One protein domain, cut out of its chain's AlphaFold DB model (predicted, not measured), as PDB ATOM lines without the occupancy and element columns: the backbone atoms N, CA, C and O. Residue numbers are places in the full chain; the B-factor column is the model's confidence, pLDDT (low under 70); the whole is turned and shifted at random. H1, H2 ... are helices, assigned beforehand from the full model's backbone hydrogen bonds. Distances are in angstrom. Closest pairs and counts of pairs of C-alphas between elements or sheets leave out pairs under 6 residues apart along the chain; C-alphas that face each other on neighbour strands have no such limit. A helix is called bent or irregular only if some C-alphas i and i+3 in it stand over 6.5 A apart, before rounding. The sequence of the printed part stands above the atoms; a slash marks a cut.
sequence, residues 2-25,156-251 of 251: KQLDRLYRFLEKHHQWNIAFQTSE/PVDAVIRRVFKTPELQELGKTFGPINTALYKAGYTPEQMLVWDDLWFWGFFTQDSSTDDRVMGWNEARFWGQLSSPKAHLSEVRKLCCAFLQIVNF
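AT A GLANCE: This is residues 2 to 25 and 156 to 251 of the 251 residues of an uncharacterized protein of Burkholderia sp. ABCPW 14 (UniProt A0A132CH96). The longest helix, H8, and H1 run opposite ways along one side of a cluster of short, mostly crossed helices, overlapping only in part. H6 is in the middle; H4 lies toward one end of the whole and H7 toward the other. The printed part has 120 residues with eight named helices, H1 to H8 in order, and no named strand; its class is all helix. It is compact, with a radius of gyration of the C-alphas of 13.8 A and spans of 39 by 32 by 23 A.

IN THESE COORDINATES: H8, residues 232 to 248, is 23.9 A long and ends at C-alpha 248 (188.230, 278.385, 212.865). It has a kink of 36 degrees near residue 239 and is irregular: C-alphas 233 and 236 are 8.3 A apart. H1, residues 2 to 13, 16.4 A, begins at C-alpha 2 (193.818, 285.749, 217.784). H2 is residues 15 to 25, 15.7 A; H3 159 to 164; H4 177 to 186, 14.3 A; H5 191 to 196; H6 199 to 206; H7 221 to 226.

HOW THE PARTS SIT: H8 touches H1 with residues 245 to 248 alone, at a shallow tilt of 13 degrees, opposite ways; the closest C-alphas, of Leu 7 and Ile 248, are 6.3 A apart. The hub, H6, touches H3 about perpendicular at 79 degrees, closest C-alphas Val 160 and Gly 204, 5.7 A. H6 also touches H7, C-alphas of Phe 206 and Arg 223, 6.1 A. It only just touches H2, C-alphas of Asn 18 and Asp 199, 5.8 A, and H8, C-alphas of Trp 203 and Cys 242, 6.2 A, with 3 pairs within 8 A each. H5 only just touches H1, with 3 pairs, and H4 is near H5. Each O i to N i+4 pair is within hydrogen-bond range in H1, H2, H3, H4, H6 and H7, against 1 of 2 in H5 and 11 of 13 in H8.

THE WHOLE: The two farthest C-alphas, of Lys 186 and Ala 233, are 38.9 A apart. Residues 26 to 155 are not printed; C-alphas 25 and 156 are 16.9 A apart across the cut. The links H3 to H4 and H6 to H7 are long. Residues 210 to 215 and 251 have pLDDT under 70.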
ATOM      1  N   LYS A   2     193.694 287.192 217.455       79.88
ATOM      2  CA  LYS A   2     193.818 285.749 217.784       79.88
ATOM      3  C   LYS A   2     193.271 284.792 216.708       79.88
ATOM      4  O   LYS A   2     193.893 283.773 216.440       79.88
ATOM      5  N   GLN A   3     192.142 285.116 216.073       84.56
ATOM      6  CA  GLN A   3     191.562 284.265 215.024       84.56
ATOM      7  C   GLN A   3     192.286 284.371 213.684       84.56
ATOM      8  O   GLN A   3     192.457 283.355 213.025       84.56
ATOM      9  N   LEU A   4     192.754 285.565 213.304       90.62
ATOM     10  CA  LEU A   4     193.538 285.763 212.082       90.62
ATOM     11  C   LEU A   4     194.846 284.958 212.131       90.62
ATOM     12  O   LEU A   4     195.169 284.257 211.180       90.62
ATOM     13  N   ASP A   5     195.534 284.989 213.275       92.00
ATOM     14  CA  ASP A   5     196.729 284.179 213.533       92.00
ATOM     15  C   ASP A   5     196.403 282.676 213.568       92.00
ATOM     16  O   ASP A   5     197.066 281.883 212.905       92.00
ATOM     17  N   ARG A   6     195.325 282.265 214.255       94.62
ATOM     18  CA  ARG A   6     194.867 280.861 214.262       94.62
ATOM     19  C   ARG A   6     194.549 280.349 212.853       94.62
ATOM     20  O   ARG A   6     194.891 279.213 212.535       94.62
ATOM     21  N   LEU A   7     193.904 281.176 212.034       95.94
ATOM     22  CA  LEU A   7     193.594 280.873 210.644       95.94
ATOM     23  C   LEU A   7     194.871 280.751 209.823       95.94
ATOM     24  O   LEU A   7     195.070 279.720 209.196       95.94
ATOM     25  N   TYR A   8     195.764 281.737 209.889       97.12
ATOM     26  CA  TYR A   8     197.030 281.688 209.163       97.12
ATOM     27  C   TYR A   8     197.860 280.446 209.525       97.12
ATOM     28  O   TYR A   8     198.285 279.720 208.632       97.12
ATOM     29  N   ARG A   9     198.009 280.126 210.818       97.81
ATOM     30  CA  ARG A   9     198.722 278.913 211.267       97.81
ATOM     31  C   ARG A   9     198.092 277.628 210.739       97.81
ATOM     32  O   ARG A   9     198.805 276.663 210.478       97.81
ATOM     33  N   PHE A  10     196.766 277.590 210.606       98.25
ATOM     34  CA  PHE A  10     196.085 276.461 209.980       98.25
ATOM     35  C   PHE A  10     196.447 276.350 208.495       98.25
ATOM     36  O   PHE A  10     196.783 275.256 208.049       98.25
ATOM     37  N   LEU A  11     196.427 277.462 207.750       98.38
ATOM     38  CA  LEU A  11     196.816 277.474 206.335       98.38
ATOM     39  C   LEU A  11     198.265 277.015 206.167       98.38
ATOM     40  O   LEU A  11     198.523 276.063 205.444       98.38
ATOM     41  N   GLU A  12     199.184 277.604 206.927       98.38
ATOM     42  CA  GLU A  12     200.613 277.287 206.879       98.38
ATOM     43  C   GLU A  12     200.896 275.811 207.185       98.38
ATOM     44  O   GLU A  12     201.602 275.141 206.434       98.38
ATOM     45  N   LYS A  13     200.282 275.262 208.242       98.50
ATOM     46  CA  LYS A  13     200.444 273.850 208.627       98.50
ATOM     47  C   LYS A  13     199.934 272.869 207.564       98.50
ATOM     48  O   LYS A  13     200.355 271.711 207.542       98.50
ATOM     49  N   HIS A  14     198.982 273.298 206.742       98.44
ATOM     50  CA  HIS A  14     198.283 272.447 205.782       98.44
ATOM     51  C   HIS A  14     198.503 272.885 204.324       98.44
ATOM     52  O   HIS A  14     197.784 272.429 203.429       98.44
ATOM     53  N   HIS A  15     199.523 273.715 204.084       97.25
ATOM     54  CA  HIS A  15     199.824 274.339 202.797       97.25
ATOM     55  C   HIS A  15     200.064 273.330 201.669       97.25
ATOM     56  O   HIS A  15     199.684 273.550 200.515       97.25
ATOM     57  N   GLN A  16     200.614 272.160 202.010       96.19
ATOM     58  CA  GLN A  16     200.901 271.085 201.063       96.19
ATOM     59  C   GLN A  16     199.678 270.649 200.244       96.19
ATOM     60  O   GLN A  16     199.837 270.236 199.098       96.19
ATOM     61  N   TRP A  17     198.463 270.752 200.798       97.50
ATOM     62  CA  TRP A  17     197.246 270.320 200.107       97.50
ATOM     63  C   TRP A  17     196.919 271.206 198.911       97.50
ATOM     64  O   TRP A  17     196.668 270.694 197.818       97.50
ATOM     65  N   ASN A  18     196.957 272.526 199.105       96.69
ATOM     66  CA  ASN A  18     196.691 273.463 198.023       96.69
ATOM     67  C   ASN A  18     197.843 273.476 197.010       96.69
ATOM     68  O   ASN A  18     197.589 273.465 195.810       96.69
ATOM     69  N   ILE A  19     199.099 273.399 197.463       94.81
ATOM     70  CA  ILE A  19     200.251 273.320 196.551       94.81
ATOM     71  C   ILE A  19     200.182 272.079 195.659       94.81
ATOM     72  O   ILE A  19     200.361 272.193 194.445       94.81
ATOM     73  N   ALA A  20     199.881 270.905 196.222       94.94
ATOM     74  CA  ALA A  20     199.724 269.682 195.439       94.94
ATOM     75  C   ALA A  20     198.565 269.799 194.436       94.94
ATOM     76  O   ALA A  20     198.722 269.446 193.265       94.94
ATOM     77  N   PHE A  21     197.429 270.355 194.874       96.38
ATOM     78  CA  PHE A  21     196.270 270.606 194.019       96.38
ATOM     79  C   PHE A  21     196.607 271.538 192.847       96.38
ATOM     80  O   PHE A  21     196.404 271.170 191.692       96.38
ATOM     81  N   GLN A  22     197.170 272.717 193.130       94.94
ATOM     82  CA  GLN A  22     197.524 273.714 192.117       94.94
ATOM     83  C   GLN A  22     198.591 273.186 191.156       94.94
ATOM     84  O   GLN A  22     198.457 273.337 189.945       94.94
ATOM     85  N   THR A  23     199.614 272.498 191.670       94.19
ATOM     86  CA  THR A  23     200.658 271.877 190.840       94.19
ATOM     87  C   THR A  23     200.063 270.860 189.871       94.19
ATOM     88  O   THR A  23     200.435 270.841 188.696       94.19
ATOM     89  N   SER A  24     199.121 270.033 190.332       95.00
ATOM     90  CA  SER A  24     198.417 269.070 189.481       95.00
ATOM     91  C   SER A  24     197.544 269.767 188.430       95.00
ATOM     92  O   SER A  24     197.605 269.400 187.255       95.00
ATOM     93  N   GLU A  25     196.800 270.815 188.799       94.38
ATOM     94  CA  GLU A  25     195.990 271.598 187.851       94.38
ATOM     95  C   GLU A  25     196.852 272.253 186.762       94.38
ATOM     96  O   GLU A  25     196.578 272.086 185.570       94.38
ATOM     97  N   PRO A 156     194.490 286.875 195.600       97.06
ATOM     98  CA  PRO A 156     193.386 286.897 194.655       97.06
ATOM     99  C   PRO A 156     192.061 286.739 195.400       97.06
ATOM    100  O   PRO A 156     191.675 285.664 195.843       97.06
ATOM    101  N   VAL A 157     191.329 287.840 195.540       95.88
ATOM    102  CA  VAL A 157     190.054 287.850 196.264       95.88
ATOM    103  C   VAL A 157     188.893 287.562 195.308       95.88
ATOM    104  O   VAL A 157     188.426 288.442 194.576       95.88
ATOM    105  N   ASP A 158     188.379 286.336 195.329       92.25
ATOM    106  CA  ASP A 158     187.181 285.923 194.592       92.25
ATOM    107  C   ASP A 158     185.938 285.832 195.503       92.25
ATOM    108  O   ASP A 158     185.896 286.458 196.565       92.25
ATOM    109  N   ALA A 159     184.882 285.139 195.069       90.81
ATOM    110  CA  ALA A 159     183.678 284.947 195.877       90.81
ATOM    111  C   ALA A 159     183.900 284.000 197.073       90.81
ATOM    112  O   ALA A 159     183.279 284.205 198.115       90.81
ATOM    113  N   VAL A 160     184.779 282.999 196.937       91.50
ATOM    114  CA  VAL A 160     185.124 282.049 198.004       91.50
ATOM    115  C   VAL A 160     185.829 282.789 199.134       91.50
ATOM    116  O   VAL A 160     185.362 282.746 200.273       91.50
ATOM    117  N   ILE A 161     186.878 283.549 198.804       94.00
ATOM    118  CA  ILE A 161     187.628 284.357 199.775       94.00
ATOM    119  C   ILE A 161     186.722 285.410 200.409       94.00
ATOM    120  O   ILE A 161     186.683 285.543 201.630       94.00
ATOM    121  N   ARG A 162     185.922 286.126 199.607       92.69
ATOM    122  CA  ARG A 162     184.977 287.121 200.144       92.69
ATOM    123  C   ARG A 162     183.990 286.525 201.130       92.69
ATOM    124  O   ARG A 162     183.598 287.219 202.058       92.69
ATOM    125  N   ARG A 163     183.566 285.276 200.933       90.31
ATOM    126  CA  ARG A 163     182.669 284.601 201.870       90.31
ATOM    127  C   ARG A 163     183.367 284.298 203.192       90.31
ATOM    128  O   ARG A 163     182.771 284.570 204.227       90.31
ATOM    129  N   VAL A 164     184.619 283.839 203.165       90.81
ATOM    130  CA  VAL A 164     185.416 283.651 204.389       90.81
ATOM    131  C   VAL A 164     185.581 284.976 205.137       90.81
ATOM    132  O   VAL A 164     185.332 285.040 206.331       90.81
ATOM    133  N   PHE A 165     185.880 286.068 204.432       91.75
ATOM    134  CA  PHE A 165     186.006 287.403 205.033       91.75
ATOM    135  C   PHE A 165     184.670 288.056 205.438       91.75
ATOM    136  O   PHE A 165     184.672 289.174 205.935       91.75
ATOM    137  N   LYS A 166     183.516 287.401 205.249       88.38
ATOM    138  CA  LYS A 166     182.225 287.880 205.782       88.38
ATOM    139  C   LYS A 166     181.947 287.389 207.207       88.38
ATOM    140  O   LYS A 166     180.916 287.762 207.758       88.38
ATOM    141  N   THR A 167     182.813 286.561 207.789       84.06
ATOM    142  CA  THR A 167     182.638 286.074 209.164       84.06
ATOM    143  C   THR A 167     182.809 287.210 210.175       84.06
ATOM    144  O   THR A 167     183.536 288.169 209.880       84.06
ATOM    145  N   PRO A 168     182.155 287.138 211.352       82.06
ATOM    146  CA  PRO A 168     182.107 288.246 212.307       82.06
ATOM    147  C   PRO A 168     183.473 288.830 212.681       82.06
ATOM    148  O   PRO A 168     183.588 290.034 212.888       82.06
ATOM    149  N   GLU A 169     184.517 288.005 212.716       80.69
ATOM    150  CA  GLU A 169     185.853 288.411 213.150       80.69
ATOM    151  C   GLU A 169     186.804 288.778 212.009       80.69
ATOM    152  O   GLU A 169     187.847 289.388 212.259       80.69
ATOM    153  N   LEU A 170     186.472 288.422 210.764       87.50
ATOM    154  CA  LEU A 170     187.266 288.776 209.582       87.50
ATOM    155  C   LEU A 170     186.672 289.950 208.802       87.50
ATOM    156  O   LEU A 170     187.410 290.622 208.084       87.50
ATOM    157  N   GLN A 171     185.378 290.246 208.962       86.75
ATOM    158  CA  GLN A 171     184.707 291.323 208.222       86.75
ATOM    159  C   GLN A 171     185.303 292.713 208.462       86.75
ATOM    160  O   GLN A 171     185.269 293.549 207.556       86.75
ATOM    161  N   GLU A 172     185.908 292.937 209.631       87.50
ATOM    162  CA  GLU A 172     186.593 294.186 209.986       87.50
ATOM    163  C   GLU A 172     187.873 294.418 209.164       87.50
ATOM    164  O   GLU A 172     188.344 295.545 209.032       87.50
ATOM    165  N   LEU A 173     188.426 293.366 208.550       88.12
ATOM    166  CA  LEU A 173     189.587 293.452 207.656       88.12
ATOM    167  C   LEU A 173     189.196 293.888 206.232       88.12
ATOM    168  O   LEU A 173     190.058 294.139 205.390       88.12
ATOM    169  N   GLY A 174     187.895 294.003 205.958       90.19
ATOM    170  CA  GLY A 174     187.348 294.458 204.689       90.19
ATOM    171  C   GLY A 174     186.751 293.344 203.829       90.19
ATOM    172  O   GLY A 174     186.923 292.154 204.067       90.19
ATOM    173  N   LYS A 175     186.004 293.759 202.797       89.12
ATOM    174  CA  LYS A 175     185.137 292.868 201.994       89.12
ATOM    175  C   LYS A 175     185.518 292.792 200.514       89.12
ATOM    176  O   LYS A 175     184.866 292.102 199.730       89.12
ATOM    177  N   THR A 176     186.543 293.529 200.098       94.56
ATOM    178  CA  THR A 176     186.972 293.623 198.698       94.56
ATOM    179  C   THR A 176     188.488 293.486 198.590       94.56
ATOM    180  O   THR A 176     189.199 293.540 199.590       94.56
ATOM    181  N   PHE A 177     188.982 293.281 197.365       96.25
ATOM    182  CA  PHE A 177     190.393 292.997 197.079       96.25
ATOM    183  C   PHE A 177     191.373 293.958 197.772       96.25
ATOM    184  O   PHE A 177     192.305 293.504 198.428       96.25
ATOM    185  N   GLY A 178     191.163 295.272 197.631       96.44
ATOM    186  CA  GLY A 178     192.066 296.296 198.170       96.44
ATOM    187  C   GLY A 178     192.098 296.330 199.703       96.44
ATOM    188  O   GLY A 178     193.181 296.174 200.267       96.44
ATOM    189  N   PRO A 179     190.942 296.489 200.380       96.50
ATOM    190  CA  PRO A 179     190.827 296.424 201.834       96.50
ATOM    191  C   PRO A 179     191.442 295.163 202.440       96.50
ATOM    192  O   PRO A 179     192.288 295.294 203.315       96.50
ATOM    193  N   ILE A 180     191.116 293.973 201.916       96.88
ATOM    194  CA  ILE A 180     191.635 292.702 202.445       96.88
ATOM    195  C   ILE A 180     193.162 292.652 202.353       96.88
ATOM    196  O   ILE A 180     193.831 292.438 203.360       96.88
ATOM    197  N   ASN A 181     193.733 292.902 201.170       97.75
ATOM    198  CA  ASN A 181     195.187 292.876 200.995       97.75
ATOM    199  C   ASN A 181     195.887 293.927 201.869       97.75
ATOM    200  O   ASN A 181     196.910 293.649 202.486       97.75
ATOM    201  N   THR A 182     195.305 295.124 201.971       96.69
ATOM    202  CA  THR A 182     195.835 296.204 202.812       96.69
ATOM    203  C   THR A 182     195.813 295.820 204.291       96.69
ATOM    204  O   THR A 182     196.779 296.083 205.002       96.69
ATOM    205  N   ALA A 183     194.727 295.205 204.766       95.62
ATOM    206  CA  ALA A 183     194.589 294.770 206.150       95.62
ATOM    207  C   ALA A 183     195.581 293.653 206.504       95.62
ATOM    208  O   ALA A 183     196.183 293.708 207.573       95.62
ATOM    209  N   LEU A 184     195.812 292.694 205.599       95.88
ATOM    210  CA  LEU A 184     196.815 291.639 205.790       95.88
ATOM    211  C   LEU A 184     198.236 292.215 205.890       95.88
ATOM    212  O   LEU A 184     198.956 291.901 206.835       95.88
ATOM    213  N   TYR A 185     198.618 293.136 205.002       95.56
ATOM    214  CA  TYR A 185     199.921 293.801 205.105       95.56
ATOM    215  C   TYR A 185     200.057 294.653 206.374       95.56
ATOM    216  O   TYR A 185     201.096 294.618 207.029       95.56
ATOM    217  N   LYS A 186     199.003 295.375 206.779       95.31
ATOM    218  CA  LYS A 186     198.983 296.114 208.056       95.31
ATOM    219  C   LYS A 186     199.105 295.197 209.275       95.31
ATOM    220  O   LYS A 186     199.615 295.632 210.300       95.31
ATOM    221  N   ALA A 187     198.647 293.950 209.169       93.81
ATOM    222  CA  ALA A 187     198.819 292.931 210.198       93.81
ATOM    223  C   ALA A 187     200.236 292.320 210.223       93.81
ATOM    224  O   ALA A 187     200.520 291.517 211.107       93.81
ATOM    225  N   GLY A 188     201.121 292.712 209.298       94.81
ATOM    226  CA  GLY A 188     202.528 292.315 209.276       94.81
ATOM    227  C   GLY A 188     202.844 291.078 208.433       94.81
ATOM    228  O   GLY A 188     203.956 290.571 208.535       94.81
ATOM    229  N   TYR A 189     201.908 290.587 207.610       95.50
ATOM    230  CA  TYR A 189     202.176 289.431 206.749       95.50
ATOM    231  C   TYR A 189     203.141 289.781 205.608       95.50
ATOM    232  O   TYR A 189     202.948 290.773 204.900       95.50
ATOM    233  N   THR A 190     204.172 288.954 205.422       96.31
ATOM    234  CA  THR A 190     205.189 289.135 204.372       96.31
ATOM    235  C   THR A 190     204.687 288.668 202.997       96.31
ATOM    236  O   THR A 190     203.698 287.932 202.920       96.31
ATOM    237  N   PRO A 191     205.364 289.033 201.890       96.12
ATOM    238  CA  PRO A 191     205.033 288.530 200.553       96.12
ATOM    239  C   PRO A 191     204.965 286.996 200.456       96.12
ATOM    240  O   PRO A 191     204.041 286.464 199.841       96.12
ATOM    241  N   GLU A 192     205.871 286.269 201.117       95.38
ATOM    242  CA  GLU A 192     205.829 284.806 201.221       95.38
ATOM    243  C   GLU A 192     204.554 284.315 201.908       95.38
ATOM    244  O   GLU A 192     203.891 283.403 201.415       95.38
ATOM    245  N   GLN A 193     204.168 284.941 203.018       96.94
ATOM    246  CA  GLN A 193     202.960 284.563 203.753       96.94
ATOM    247  C   GLN A 193     201.690 284.874 202.949       96.94
ATOM    248  O   GLN A 193     200.681 284.178 203.070       96.94
ATOM    249  N   MET A 194     201.731 285.874 202.063       97.12
ATOM    250  CA  MET A 194     200.635 286.168 201.134       97.12
ATOM    251  C   MET A 194     200.407 285.055 200.099       97.12
ATOM    252  O   MET A 194     199.285 284.926 199.596       97.12
ATOM    253  N   LEU A 195     201.415 284.225 199.797       96.31
ATOM    254  CA  LEU A 195     201.230 283.004 199.002       96.31
ATOM    255  C   LEU A 195     200.427 281.962 199.783       96.31
ATOM    256  O   LEU A 195     199.467 281.428 199.241       96.31
ATOM    257  N   VAL A 196     200.736 281.753 201.065       97.62
ATOM    258  CA  VAL A 196     200.003 280.822 201.949       97.62
ATOM    259  C   VAL A 196     198.554 281.267 202.158       97.62
ATOM    260  O   VAL A 196     197.638 280.447 202.174       97.62
ATOM    261  N   TRP A 197     198.298 282.576 202.231       97.50
ATOM    262  CA  TRP A 197     196.931 283.105 202.299       97.50
ATOM    263  C   TRP A 197     196.042 282.681 201.115       97.50
ATOM    264  O   TRP A 197     194.818 282.716 201.247       97.50
ATOM    265  N   ASP A 198     196.619 282.267 199.976       95.62
ATOM    266  CA  ASP A 198     195.856 281.715 198.845       95.62
ATOM    267  C   ASP A 198     195.098 280.436 199.196       95.62
ATOM    268  O   ASP A 198     194.043 280.169 198.626       95.62
ATOM    269  N   ASP A 199     195.591 279.669 200.169       97.75
ATOM    270  CA  ASP A 199     195.012 278.389 200.575       97.75
ATOM    271  C   ASP A 199     193.595 278.532 201.126       97.75
ATOM    272  O   ASP A 199     192.822 277.574 201.123       97.75
ATOM    273  N   LEU A 200     193.213 279.741 201.549       96.75
ATOM    274  CA  LEU A 200     191.822 280.065 201.847       96.75
ATOM    275  C   LEU A 200     190.883 279.698 200.695       96.75
ATOM    276  O   LEU A 200     189.737 279.328 200.946       96.75
ATOM    277  N   TRP A 201     191.347 279.810 199.448       95.94
ATOM    278  CA  TRP A 201     190.563 279.422 198.288       95.94
ATOM    279  C   TRP A 201     190.308 277.917 198.300       95.94
ATOM    280  O   TRP A 201     189.158 277.516 198.180       95.94
ATOM    281  N   PHE A 202     191.333 277.093 198.533       96.94
ATOM    282  CA  PHE A 202     191.204 275.633 198.591       96.94
ATOM    283  C   PHE A 202     190.230 275.201 199.690       96.94
ATOM    284  O   PHE A 202     189.245 274.504 199.429       96.94
ATOM    285  N   TRP A 203     190.456 275.675 200.918       97.19
ATOM    286  CA  TRP A 203     189.620 275.304 202.058       97.19
ATOM    287  C   TRP A 203     188.204 275.849 201.920       97.19
ATOM    288  O   TRP A 203     187.240 275.114 202.124       97.19
ATOM    289  N   GLY A 204     188.059 277.108 201.503       94.88
ATOM    290  CA  GLY A 204     186.763 277.726 201.252       94.88
ATOM    291  C   GLY A 204     186.006 277.071 200.093       94.88
ATOM    292  O   GLY A 204     184.784 276.969 200.139       94.88
ATOM    293  N   PHE A 205     186.704 276.593 199.062       93.94
ATOM    294  CA  PHE A 205     186.091 275.950 197.906       93.94
ATOM    295  C   PHE A 205     185.446 274.619 198.297       93.94
ATOM    296  O   PHE A 205     184.282 274.400 197.964       93.94
ATOM    297  N   PHE A 206     186.134 273.765 199.059       95.44
ATOM    298  CA  PHE A 206     185.568 272.488 199.523       95.44
ATOM    299  C   PHE A 206     184.617 272.617 200.719       95.44
ATOM    300  O   PHE A 206     184.009 271.625 201.115       95.44
ATOM    301  N   THR A 207     184.462 273.816 201.286       94.06
ATOM    302  CA  THR A 207     183.574 274.068 202.435       94.06
ATOM    303  C   THR A 207     182.400 274.996 202.132       94.06
ATOM    304  O   THR A 207     181.723 275.462 203.044       94.06
ATOM    305  N   GLN A 208     182.150 275.281 200.856       89.25
ATOM    306  CA  GLN A 208     181.022 276.095 200.414       89.25
ATOM    307  C   GLN A 208     180.151 275.290 199.463       89.25
ATOM    308  O   GLN A 208     180.624 274.836 198.417       89.25
ATOM    309  N   ASP A 209     178.868 275.165 199.777       79.06
ATOM    310  CA  ASP A 209     177.874 274.789 198.783       79.06
ATOM    311  C   ASP A 209     177.408 276.030 198.013       79.06
ATOM    312  O   ASP A 209     177.162 277.081 198.593       79.06
ATOM    313  N   SER A 210     177.354 275.937 196.687       68.12
ATOM    314  CA  SER A 210     176.825 276.991 195.807       68.12
ATOM    315  C   SER A 210     175.495 276.613 195.167       68.12
ATOM    316  O   SER A 210     175.065 277.301 194.249       68.12
ATOM    317  N   SER A 211     174.878 275.516 195.610       63.94
ATOM    318  CA  SER A 211     173.541 275.100 195.183       63.94
ATOM    319  C   SER A 211     172.431 276.032 195.693       63.94
ATOM    320  O   SER A 211     171.339 276.034 195.132       63.94
ATOM    321  N   THR A 212     172.711 276.853 196.713       56.72
ATOM    322  CA  THR A 212     171.782 277.833 197.291       56.72
ATOM    323  C   THR A 212     172.378 279.243 197.291       56.72
ATOM    324  O   THR A 212     173.594 279.415 197.432       56.72
ATOM    325  N   ASP A 213     171.522 280.264 197.166       56.31
ATOM    326  CA  ASP A 213     171.931 281.681 197.215       56.31
ATOM    327  C   ASP A 213     172.625 282.040 198.538       56.31
ATOM    328  O   ASP A 213     173.582 282.821 198.562       56.31
ATOM    329  N   ASP A 214     172.218 281.392 199.632       63.22
ATOM    330  CA  ASP A 214     172.775 281.620 200.964       63.22
ATOM    331  C   ASP A 214     174.141 280.967 201.193       63.22
ATOM    332  O   ASP A 214     174.767 281.246 202.217       63.22
ATOM    333  N   ARG A 215     174.629 280.145 200.249       66.31
ATOM    334  CA  ARG A 215     175.864 279.348 200.338       66.31
ATOM    335  C   ARG A 215     176.096 278.755 201.725       66.31
ATOM    336  O   ARG A 215     176.824 279.330 202.550       66.31
ATOM    337  N   VAL A 216     175.485 277.598 201.965       78.12
ATOM    338  CA  VAL A 216     175.670 276.841 203.205       78.12
ATOM    339  C   VAL A 216     177.145 276.461 203.344       78.12
ATOM    340  O   VAL A 216     177.753 275.904 202.425       78.12
ATOM    341  N   MET A 217     177.728 276.812 204.489       85.88
ATOM    342  CA  MET A 217     179.093 276.436 204.834       85.88
ATOM    343  C   MET A 217     179.075 275.010 205.381       85.88
ATOM    344  O   MET A 217     178.276 274.681 206.255       85.88
ATOM    345  N   GLY A 218     179.923 274.149 204.841       90.06
ATOM    346  CA  GLY A 218     179.919 272.728 205.158       90.06
ATOM    347  C   GLY A 218     180.748 271.936 204.160       90.06
ATOM    348  O   GLY A 218     181.007 272.396 203.051       90.06
ATOM    349  N   TRP A 219     181.179 270.739 204.560       93.44
ATOM    350  CA  TRP A 219     181.901 269.828 203.673       93.44
ATOM    351  C   TRP A 219     181.116 269.581 202.375       93.44
ATOM    352  O   TRP A 219     180.012 269.037 202.409       93.44
ATOM    353  N   ASN A 220     181.706 269.953 201.239       92.94
ATOM    354  CA  ASN A 220     181.119 269.786 199.917       92.94
ATOM    355  C   ASN A 220     181.802 268.637 199.169       92.94
ATOM    356  O   ASN A 220     182.772 268.818 198.424       92.94
ATOM    357  N   GLU A 221     181.253 267.441 199.354       93.69
ATOM    358  CA  GLU A 221     181.747 266.225 198.715       93.69
ATOM    359  C   GLU A 221     181.643 266.277 197.184       93.69
ATOM    360  O   GLU A 221     182.549 265.819 196.490       93.69
ATOM    361  N   ALA A 222     180.589 266.894 196.640       92.50
ATOM    362  CA  ALA A 222     180.400 267.010 195.195       92.50
ATOM    363  C   ALA A 222     181.523 267.825 194.539       92.50
ATOM    364  O   ALA A 222     182.072 267.418 193.515       92.50
ATOM    365  N   ARG A 223     181.937 268.939 195.160       92.81
ATOM    366  CA  ARG A 223     183.105 269.709 194.706       92.81
ATOM    367  C   ARG A 223     184.391 268.908 194.812       92.81
ATOM    368  O   ARG A 223     185.197 268.950 193.884       92.81
ATOM    369  N   PHE A 224     184.573 268.169 195.906       95.31
ATOM    370  CA  PHE A 224     185.739 267.305 196.063       95.31
ATOM    371  C   PHE A 224     185.815 266.263 194.955       95.31
ATOM    372  O   PHE A 224     186.875 266.113 194.363       95.31
ATOM    373  N   TRP A 225     184.722 265.574 194.624       95.12
ATOM    374  CA  TRP A 225     184.711 264.571 193.557       95.12
ATOM    375  C   TRP A 225     184.774 265.176 192.153       95.12
ATOM    376  O   TRP A 225     185.459 264.603 191.306       95.12
ATOM    377  N   GLY A 226     184.168 266.344 191.932       93.62
ATOM    378  CA  GLY A 226     184.154 267.032 190.637       93.62
ATOM    379  C   GLY A 226     185.498 267.629 190.212       93.62
ATOM    380  O   GLY A 226     185.732 267.806 189.020       93.62
ATOM    381  N   GLN A 227     186.399 267.914 191.155       94.25
ATOM    382  CA  GLN A 227     187.733 268.428 190.839       94.25
ATOM    383  C   GLN A 227     188.727 267.299 190.581       94.25
ATOM    384  O   GLN A 227     188.943 266.437 191.435       94.25
ATOM    385  N   LEU A 228     189.365 267.299 189.413       93.81
ATOM    386  CA  LEU A 228     190.245 266.200 189.005       93.81
ATOM    387  C   LEU A 228     191.534 266.143 189.832       93.81
ATOM    388  O   LEU A 228     191.975 265.049 190.170       93.81
ATOM    389  N   SER A 229     192.077 267.295 190.226       95.38
ATOM    390  CA  SER A 229     193.281 267.371 191.067       95.38
ATOM    391  C   SER A 229     193.022 267.236 192.569       95.38
ATOM    392  O   SER A 229     193.949 267.368 193.368       95.38
ATOM    393  N   SER A 230     191.783 266.970 192.995       95.75
ATOM    394  CA  SER A 230     191.523 266.684 194.407       95.75
ATOM    395  C   SER A 230     192.227 265.394 194.843       95.75
ATOM    396  O   SER A 230     192.172 264.393 194.126       95.75
ATOM    397  N   PRO A 231     192.822 265.361 196.046       94.56
ATOM    398  CA  PRO A 231     193.579 264.214 196.545       94.56
ATOM    399  C   PRO A 231     192.645 263.082 197.004       94.56
ATOM    400  O   PRO A 231     192.461 262.857 198.199       94.56
ATOM    401  N   LYS A 232     192.024 262.360 196.060       95.19
ATOM    402  CA  LYS A 232     190.944 261.385 196.330       95.19
ATOM    403  C   LYS A 232     191.313 260.329 197.372       95.19
ATOM    404  O   LYS A 232     190.483 259.983 198.205       95.19
ATOM    405  N   ALA A 233     192.567 259.873 197.362       96.31
ATOM    406  CA  ALA A 233     193.088 258.898 198.321       96.31
ATOM    407  C   ALA A 233     193.063 259.395 199.782       96.31
ATOM    408  O   ALA A 233     193.063 258.588 200.706       96.31
ATOM    409  N   HIS A 234     192.990 260.711 199.996       96.94
ATOM    410  CA  HIS A 234     193.026 261.361 201.307       96.94
ATOM    411  C   HIS A 234     191.690 262.012 201.695       96.94
ATOM    412  O   HIS A 234     191.657 262.895 202.552       96.94
ATOM    413  N   LEU A 235     190.573 261.579 201.094       96.50
ATOM    414  CA  LEU A 235     189.225 262.101 201.364       96.50
ATOM    415  C   LEU A 235     188.937 262.266 202.866       96.50
ATOM    416  O   LEU A 235     188.466 263.317 203.299       96.50
ATOM    417  N   SER A 236     189.209 261.230 203.664       97.00
ATOM    418  CA  SER A 236     188.889 261.212 205.097       97.00
ATOM    419  C   SER A 236     189.673 262.261 205.889       97.00
ATOM    420  O   SER A 236     189.133 262.870 206.813       97.00
ATOM    421  N   GLU A 237     190.927 262.499 205.517       98.06
ATOM    422  CA  GLU A 237     191.793 263.498 206.135       98.06
ATOM    423  C   GLU A 237     191.393 264.911 205.711       98.06
ATOM    424  O   GLU A 237     191.151 265.763 206.567       98.06
ATOM    425  N   VAL A 238     191.225 265.145 204.407       97.44
ATOM    426  CA  VAL A 238     190.805 266.448 203.869       97.44
ATOM    427  C   VAL A 238     189.457 266.864 204.449       97.44
ATOM    428  O   VAL A 238     189.311 268.001 204.886       97.44
ATOM    429  N   ARG A 239     188.496 265.938 204.556       97.69
ATOM    430  CA  ARG A 239     187.201 266.205 205.194       97.69
ATOM    431  C   ARG A 239     187.356 266.635 206.655       97.69
ATOM    432  O   ARG A 239     186.733 267.613 207.062       97.69
ATOM    433  N   LYS A 240     188.193 265.945 207.441       97.88
ATOM    434  CA  LYS A 240     188.476 266.330 208.837       97.88
ATOM    435  C   LYS A 240     189.084 267.733 208.918       97.88
ATOM    436  O   LYS A 240     188.668 268.522 209.765       97.88
ATOM    437  N   LEU A 241     190.021 268.058 208.028       98.19
ATOM    438  CA  LEU A 241     190.650 269.381 207.967       98.19
ATOM    439  C   LEU A 241     189.670 270.471 207.518       98.19
ATOM    440  O   LEU A 241     189.675 271.554 208.090       98.19
ATOM    441  N   CYS A 242     188.765 270.179 206.583       97.12
ATOM    442  CA  CYS A 242     187.667 271.071 206.218       97.12
ATOM    443  C   CYS A 242     186.745 271.372 207.411       97.12
ATOM    444  O   CYS A 242     186.379 272.528 207.619       97.12
ATOM    445  N   CYS A 243     186.408 270.373 208.233       95.62
ATOM    446  CA  CYS A 243     185.652 270.598 209.470       95.62
ATOM    447  C   CYS A 243     186.434 271.461 210.475       95.62
ATOM    448  O   CYS A 243     185.865 272.368 211.074       95.62
ATOM    449  N   ALA A 244     187.740 271.225 210.636       96.62
ATOM    450  CA  ALA A 244     188.586 272.049 211.500       96.62
ATOM    451  C   ALA A 244     188.700 273.500 210.993       96.62
ATOM    452  O   ALA A 244     188.660 274.435 211.791       96.62
ATOM    453  N   PHE A 245     188.793 273.698 209.676       96.44
ATOM    454  CA  PHE A 245     188.767 275.014 209.044       96.44
ATOM    455  C   PHE A 245     187.464 275.756 209.355       96.44
ATOM    456  O   PHE A 245     187.519 276.894 209.813       96.44
ATOM    457  N   LEU A 246     186.310 275.101 209.177       93.50
ATOM    458  CA  LEU A 246     184.987 275.665 209.480       93.50
ATOM    459  C   LEU A 246     184.888 276.149 210.935       93.50
ATOM    460  O   LEU A 246     184.528 277.299 211.171       93.50
ATOM    461  N   GLN A 247     185.375 275.350 211.889       93.25
ATOM    462  CA  GLN A 247     185.443 275.742 213.304       93.25
ATOM    463  C   GLN A 247     186.332 276.969 213.561       93.25
ATOM    464  O   GLN A 247     186.112 277.697 214.526       93.25
ATOM    465  N   ILE A 248     187.368 277.198 212.746       92.38
ATOM    466  CA  ILE A 248     188.230 278.385 212.865       92.38
ATOM    467  C   ILE A 248     187.538 279.617 212.290       92.38
ATOM    468  O   ILE A 248     187.724 280.709 212.820       92.38
ATOM    469  N   VAL A 249     186.763 279.461 211.216       89.38
ATOM    470  CA  VAL A 249     186.021 280.558 210.577       89.38
ATOM    471  C   VAL A 249     184.598 280.727 211.137       89.38
ATOM    472  O   VAL A 249     183.836 281.519 210.597       89.38
ATOM    473  N   ASN A 250     184.284 280.052 212.249       81.94
ATOM    474  CA  ASN A 250     183.018 280.110 212.990       81.94
ATOM    475  C   ASN A 250     181.782 279.691 212.175       81.94
ATOM    476  O   ASN A 250     180.771 280.394 212.159       81.94
ATOM    477  N   PHE A 251     181.872 278.522 211.531       68.50
ATOM    478  CA  PHE A 251     180.767 277.816 210.877       68.50
ATOM    479  C   PHE A 251     180.672 276.355 211.325       68.50
ATOM    480  O   PHE A 251     181.719 275.774 211.700       68.50
TER     481      PHE A 251